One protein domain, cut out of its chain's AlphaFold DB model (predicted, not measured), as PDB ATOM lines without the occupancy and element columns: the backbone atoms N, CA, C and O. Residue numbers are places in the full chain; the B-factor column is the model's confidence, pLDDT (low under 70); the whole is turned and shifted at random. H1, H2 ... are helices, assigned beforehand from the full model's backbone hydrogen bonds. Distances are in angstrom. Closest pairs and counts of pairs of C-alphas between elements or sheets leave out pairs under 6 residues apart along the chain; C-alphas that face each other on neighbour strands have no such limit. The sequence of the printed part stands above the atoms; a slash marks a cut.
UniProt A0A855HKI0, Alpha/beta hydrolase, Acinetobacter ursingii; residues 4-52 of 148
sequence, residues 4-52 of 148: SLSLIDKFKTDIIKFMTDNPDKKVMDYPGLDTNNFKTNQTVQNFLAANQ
ATOM      1  N   SER A   4     -54.111  44.910  16.799       59.03
ATOM      2  CA  SER A   4     -53.645  43.675  17.441       59.03
ATOM      3  C   SER A   4     -52.269  43.218  16.934       59.03
ATOM      4  O   SER A   4     -51.442  42.783  17.740       59.03
ATOM      5  N   LEU A   5     -51.963  43.430  15.645       59.59
ATOM      6  CA  LEU A   5     -50.634  43.170  15.076       59.59
ATOM      7  C   LEU A   5     -49.572  44.053  15.748       59.59
ATOM      8  O   LEU A   5     -48.488  43.582  16.086       59.59
ATOM      9  N   SER A   6     -49.927  45.305  16.064       82.38
ATOM     10  CA  SER A   6     -49.000  46.260  16.684       82.38
ATOM     11  C   SER A   6     -48.564  45.870  18.098       82.38
ATOM     12  O   SER A   6     -47.447  46.184  18.506       82.38
ATOM     13  N   LEU A   7     -49.429  45.197  18.866       83.62
ATOM     14  CA  LEU A   7     -49.108  44.812  20.239       83.62
ATOM     15  C   LEU A   7     -48.230  43.559  20.260       83.62
ATOM     16  O   LEU A   7     -47.254  43.510  21.003       83.62
ATOM     17  N   ILE A   8     -48.543  42.585  19.400       85.69
ATOM     18  CA  ILE A   8     -47.733  41.377  19.220       85.69
ATOM     19  C   ILE A   8     -46.308  41.755  18.807       85.69
ATOM     20  O   ILE A   8     -45.348  41.246  19.383       85.69
ATOM     21  N   ASP A   9     -46.159  42.669  17.848       89.00
ATOM     22  CA  ASP A   9     -44.836  43.076  17.379       89.00
ATOM     23  C   ASP A   9     -44.065  43.868  18.441       89.00
ATOM     24  O   ASP A   9     -42.879  43.614  18.633       89.00
ATOM     25  N   LYS A  10     -44.737  44.721  19.230       85.88
ATOM     26  CA  LYS A  10     -44.117  45.379  20.395       85.88
ATOM     27  C   LYS A  10     -43.606  44.374  21.426       85.88
ATOM     28  O   LYS A  10     -42.473  44.512  21.875       85.88
ATOM     29  N   PHE A  11     -44.394  43.350  21.761       88.75
ATOM     30  CA  PHE A  11     -43.953  42.297  22.680       88.75
ATOM     31  C   PHE A  11     -42.770  41.504  22.121       88.75
ATOM     32  O   PHE A  11     -41.817  41.250  22.850       88.75
ATOM     33  N   LYS A  12     -42.787  41.143  20.831       89.75
ATOM     34  CA  LYS A  12     -41.643  40.470  20.192       89.75
ATOM     35  C   LYS A  12     -40.382  41.324  20.269       89.75
ATOM     36  O   LYS A  12     -39.333  40.813  20.648       89.75
ATOM     37  N   THR A  13     -40.480  42.608  19.921       91.12
ATOM     38  CA  THR A  13     -39.350  43.538  19.991       91.12
ATOM     39  C   THR A  13     -38.807  43.645  21.411       91.12
ATOM     40  O   THR A  13     -37.592  43.596  21.590       91.12
ATOM     41  N   ASP A  14     -39.680  43.735  22.413       91.31
ATOM     42  CA  ASP A  14     -39.267  43.860  23.813       91.31
ATOM     43  C   ASP A  14     -38.599  42.579  24.344       91.31
ATOM     44  O   ASP A  14     -37.544  42.633  24.972       91.31
ATOM     45  N   ILE A  15     -39.127  41.405  23.984       92.38
ATOM     46  CA  ILE A  15     -38.515  40.108  24.310       92.38
ATOM     47  C   ILE A  15     -37.128  39.972  23.667       92.38
ATOM     48  O   ILE A  15     -36.172  39.569  24.334       92.38
ATOM     49  N   ILE A  16     -36.997  40.318  22.380       92.62
ATOM     50  CA  ILE A  16     -35.709  40.279  21.670       92.62
ATOM     51  C   ILE A  16     -34.716  41.237  22.334       92.62
ATOM     52  O   ILE A  16     -33.559  40.868  22.546       92.62
ATOM     53  N   LYS A  17     -35.163  42.441  22.707       93.00
ATOM     54  CA  LYS A  17     -34.343  43.419  23.425       93.00
ATOM     55  C   LYS A  17     -33.871  42.870  24.772       93.00
ATOM     56  O   LYS A  17     -32.673  42.893  25.030       93.00
ATOM     57  N   PHE A  18     -34.769  42.312  25.585       93.44
ATOM     58  CA  PHE A  18     -34.423  41.705  26.872       93.44
ATOM     59  C   PHE A  18     -33.368  40.602  26.725       93.44
ATOM     60  O   PHE A  18     -32.381  40.609  27.455       93.44
ATOM     61  N   MET A  19     -33.544  39.692  25.762       94.56
ATOM     62  CA  MET A  19     -32.575  38.622  25.500       94.56
ATOM     63  C   MET A  19     -31.227  39.139  24.983       94.56
ATOM     64  O   MET A  19     -30.195  38.540  25.267       94.56
ATOM     65  N   THR A  20     -31.225  40.236  24.222       94.25
ATOM     66  CA  THR A  20     -29.989  40.854  23.718       94.25
ATOM     67  C   THR A  20     -29.223  41.550  24.844       94.25
ATOM     68  O   THR A  20     -28.009  41.395  24.949       94.25
ATOM     69  N   ASP A  21     -29.938  42.279  25.704       95.31
ATOM     70  CA  ASP A  21     -29.367  43.026  26.829       95.31
ATOM     71  C   ASP A  21     -28.930  42.091  27.985       95.31
ATOM     72  O   ASP A  21     -28.100  42.478  28.806       95.31
ATOM     73  N   ASN A  22     -29.454  40.855  28.044       94.62
ATOM     74  CA  ASN A  22     -29.187  39.863  29.096       94.62
ATOM     75  C   ASN A  22     -28.831  38.484  28.490       94.62
ATOM     76  O   ASN A  22     -29.660  37.569  28.503       94.62
ATOM     77  N   PRO A  23     -27.612  38.306  27.948       93.31
ATOM     78  CA  PRO A  23     -27.239  37.114  27.177       93.31
ATOM     79  C   PRO A  23     -27.193  35.806  27.988       93.31
ATOM     80  O   PRO A  23     -27.166  34.723  27.405       93.31
ATOM     81  N   ASP A  24     -27.181  35.877  29.321       95.38
ATOM     82  CA  ASP A  24     -27.255  34.734  30.239       95.38
ATOM     83  C   ASP A  24     -28.697  34.311  30.587       95.38
ATOM     84  O   ASP A  24     -28.903  33.275  31.224       95.38
ATOM     85  N   LYS A  25     -29.703  35.093  30.173       92.56
ATOM     86  CA  LYS A  25     -31.124  34.859  30.459       92.56
ATOM     87  C   LYS A  25     -31.838  34.186  29.293       92.56
ATOM     88  O   LYS A  25     -31.492  34.351  28.124       92.56
ATOM     89  N   LYS A  26     -32.878  33.417  29.611       90.75
ATOM     90  CA  LYS A  26     -33.760  32.774  28.632       90.75
ATOM     91  C   LYS A  26     -35.046  33.570  28.474       90.75
ATOM     92  O   LYS A  26     -35.414  34.369  29.328       90.75
ATOM     93  N   VAL A  27     -35.801  33.270  27.416       89.06
ATOM     94  CA  VAL A  27     -37.133  33.863  27.201       89.06
ATOM     95  C   VAL A  27     -38.071  33.645  28.395       89.06
ATOM     96  O   VAL A  27     -38.905  34.493  28.672       89.06
ATOM     97  N   MET A  28     -37.917  32.535  29.128       90.56
ATOM     98  CA  MET A  28     -38.719  32.236  30.323       90.56
ATOM     99  C   MET A  28     -38.392  33.142  31.519       90.56
ATOM    100  O   MET A  28     -39.190  33.217  32.445       90.56
ATOM    101  N   ASP A  29     -37.245  33.826  31.494       91.50
ATOM    102  CA  ASP A  29     -36.844  34.807  32.505       91.50
ATOM    103  C   ASP A  29     -37.335  36.222  32.160       91.50
ATOM    104  O   ASP A  29     -37.123  37.157  32.935       91.50
ATOM    105  N   TYR A  30     -37.971  36.401  30.993       91.06
ATOM    106  CA  TYR A  30     -38.551  37.676  30.598       91.06
ATOM    107  C   TYR A  30     -39.652  38.061  31.597       91.06
ATOM    108  O   TYR A  30     -40.624  37.318  31.755       91.06
ATOM    109  N   PRO A  31     -39.546  39.225  32.261       88.25
ATOM    110  CA  PRO A  31     -40.443  39.575  33.357       88.25
ATOM    111  C   PRO A  31     -41.896  39.785  32.914       88.25
ATOM    112  O   PRO A  31     -42.788  39.757  33.759       88.25
ATOM    113  N   GLY A  32     -42.158  40.042  31.624       86.06
ATOM    114  CA  GLY A  32     -43.508  40.253  31.080       86.06
ATOM    115  C   GLY A  32     -44.189  41.557  31.510       86.06
ATOM    116  O   GLY A  32     -45.114  42.019  30.845       86.06
ATOM    117  N   LEU A  33     -43.719  42.157  32.601       85.56
ATOM    118  CA  LEU A  33     -44.223  43.378  33.195       85.56
ATOM    119  C   LEU A  33     -43.047  44.235  33.667       85.56
ATOM    120  O   LEU A  33     -42.276  43.826  34.537       85.56
ATOM    121  N   ASP A  34     -42.952  45.460  33.157       86.44
ATOM    122  CA  ASP A  34     -42.092  46.470  33.768       86.44
ATOM    123  C   ASP A  34     -42.706  46.887  35.112       86.44
ATOM    124  O   ASP A  34     -43.657  47.667  35.178       86.44
ATOM    125  N   THR A  35     -42.168  46.338  36.201       86.44
ATOM    126  CA  THR A  35     -42.682  46.586  37.554       86.44
ATOM    127  C   THR A  35     -42.547  48.044  37.997       86.44
ATOM    128  O   THR A  35     -43.364  48.505  38.796       86.44
ATOM    129  N   ASN A  36     -41.563  48.786  37.481       87.88
ATOM    130  CA  ASN A  36     -41.372  50.195  37.813       87.88
ATOM    131  C   ASN A  36     -42.392  51.051  37.075       87.88
ATOM    132  O   ASN A  36     -43.063  51.876  37.700       87.88
ATOM    133  N   ASN A  37     -42.565  50.814  35.772       88.62
ATOM    134  CA  ASN A  37     -43.600  51.490  34.999       88.62
ATOM    135  C   ASN A  37     -44.979  51.157  35.571       88.62
ATOM    136  O   ASN A  37     -45.724  52.065  35.903       88.62
ATOM    137  N   PHE A  38     -45.284  49.884  35.829       89.50
ATOM    138  CA  PHE A  38     -46.574  49.479  36.388       89.50
ATOM    139  C   PHE A  38     -46.897  50.180  37.718       89.50
ATOM    140  O   PHE A  38     -48.020  50.636  37.917       89.50
ATOM    141  N   LYS A  39     -45.913  50.323  38.617       88.75
ATOM    142  CA  LYS A  39     -46.098  51.008  39.908       88.75
ATOM    143  C   LYS A  39     -46.217  52.526  39.787       88.75
ATOM    144  O   LYS A  39     -46.907  53.130  40.602       88.75
ATOM    145  N   THR A  40     -45.523  53.148  38.834       94.00
ATOM    146  CA  THR A  40     -45.431  54.618  38.714       94.00
ATOM    147  C   THR A  40     -46.363  55.210  37.659       94.00
ATOM    148  O   THR A  40     -46.591  56.417  37.646       94.00
ATOM    149  N   ASN A  41     -46.935  54.383  36.785       95.50
ATOM    150  CA  ASN A  41     -47.837  54.819  35.734       95.50
ATOM    151  C   ASN A  41     -49.124  55.394  36.338       95.50
ATOM    152  O   ASN A  41     -49.897  54.682  36.983       95.50
ATOM    153  N   GLN A  42     -49.376  56.679  36.086       95.75
ATOM    154  CA  GLN A  42     -50.512  57.393  36.668       95.75
ATOM    155  C   GLN A  42     -51.860  56.762  36.300       95.75
ATOM    156  O   GLN A  42     -52.765  56.724  37.128       95.75
ATOM    157  N   THR A  43     -52.004  56.225  35.085       95.00
ATOM    158  CA  THR A  43     -53.232  55.538  34.664       95.00
ATOM    159  C   THR A  43     -53.445  54.263  35.470       95.00
ATOM    160  O   THR A  43     -54.560  54.023  35.930       95.00
ATOM    161  N   VAL A  44     -52.388  53.475  35.696       92.81
ATOM    162  CA  VAL A  44     -52.460  52.262  36.529       92.81
ATOM    163  C   VAL A  44     -52.778  52.625  37.977       92.81
ATOM    164  O   VAL A  44     -53.682  52.037  38.561       92.81
ATOM    165  N   GLN A  45     -52.111  53.630  38.548       93.81
ATOM    166  CA  GLN A  45     -52.396  54.088  39.910       93.81
ATOM    167  C   GLN A  45     -53.843  54.565  40.065       93.81
ATOM    168  O   GLN A  45     -54.534  54.145  40.993       93.81
ATOM    169  N   ASN A  46     -54.325  55.390  39.133       94.56
ATOM    170  CA  ASN A  46     -55.701  55.878  39.134       94.56
ATOM    171  C   ASN A  46     -56.696  54.723  38.996       94.56
ATOM    172  O   ASN A  46     -57.704  54.695  39.698       94.56
ATOM    173  N   PHE A  47     -56.404  53.755  38.124       93.06
ATOM    174  CA  PHE A  47     -57.218  52.557  37.969       93.06
ATOM    175  C   PHE A  47     -57.276  51.757  39.274       93.06
ATOM    176  O   PHE A  47     -58.367  51.450  39.747       93.06
ATOM    177  N   LEU A  48     -56.134  51.462  39.896       90.50
ATOM    178  CA  LEU A  48     -56.088  50.712  41.151       90.50
ATOM    179  C   LEU A  48     -56.822  51.455  42.275       90.50
ATOM    180  O   LEU A  48     -57.593  50.837  43.005       90.50
ATOM    181  N   ALA A  49     -56.657  52.775  42.385       89.31
ATOM    182  CA  ALA A  49     -57.353  53.588  43.381       89.31
ATOM    183  C   ALA A  49     -58.877  53.629  43.157       89.31
ATOM    184  O   ALA A  49     -59.647  53.549  44.112       89.31
ATOM    185  N   ALA A  50     -59.326  53.718  41.902       88.62
ATOM    186  CA  ALA A  50     -60.749  53.768  41.564       88.62
ATOM    187  C   ALA A  50     -61.461  52.412  41.713       88.62
ATOM    188  O   ALA A  50     -62.670  52.378  41.938       88.62
ATOM    189  N   ASN A  51     -60.728  51.302  41.600       86.62
ATOM    190  CA  ASN A  51     -61.281  49.944  41.608       86.62
ATOM    191  C   ASN A  51     -61.116  49.235  42.960       86.62
ATOM    192  O   ASN A  51     -60.999  48.012  43.021       86.62
ATOM    193  N   GLN A  52     -61.126  49.993  44.058       86.06
ATOM    194  CA  GLN A  52     -61.157  49.399  45.390       86.06
ATOM    195  C   GLN A  52     -62.535  48.765  45.674       86.06
ATOM    196  O   GLN A  52     -63.574  49.382  45.396       86.06
TER     197      GLN A  52
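This is residues 4 to 52 of the 148 residues of the protein "Alpha/beta hydrolase" of Acinetobacter ursingii (UniProt A0A855HKI0). One long helix, H1, and a free arm of two short helices, H2 and H3, make an open V without a packed core. The long link of residues 22 to 34 folds back at the end of H1, and H2 and H3 then follow each other round a corner, away from H1. The printed part has 49 residues with three named helices, in the order H1, H2, H3, and no named strand; the class is all helix. It is loose, with a radius of gyration of the C-alphas of 13.9 A, and spans 39 by 26 by 15 A, only just elongated.

H1, residues 4 to 21, is the longest helix at 26.0 A, from C-alpha 4 at (-53.645, 43.675, 17.441) to C-alpha 21 at (-29.367, 43.026, 26.829). H2, residues 35 to 40, is 8.6 A long. H3, residues 42 to 50, is 11.9 A long and ends with C-alpha 50 at (-60.749, 53.768, 41.564).

H1 touches no helix. It is apart from H2 and apart from H3. H2 and H3 are close but not clearly touching, with 2 pairs of C-alphas within 8 A; the closest C-alphas are those of Phe 38 and Val 44, 6.5 A apart. Their lines stand about perpendicular, at 76 degrees. In H1, H2 and H3 every O i to N i+4 pair is within hydrogen-bond range.

The two C-alphas farthest apart are those of Pro 23 and Gln 52, at 40.4 A. Residues 4 to 10, which belong to H1, stand free, and so do residues 33 to 52, of which 35 to 40 belong to H2 and 42 to 50 to H3. The link from H1 to H2 is long, with 13 residues, and that from H2 to H3 is tight, with 1 residue. The printed part has no cut. The mean pLDDT of the printed part is 89.3; residues 4 to 5 are under 70.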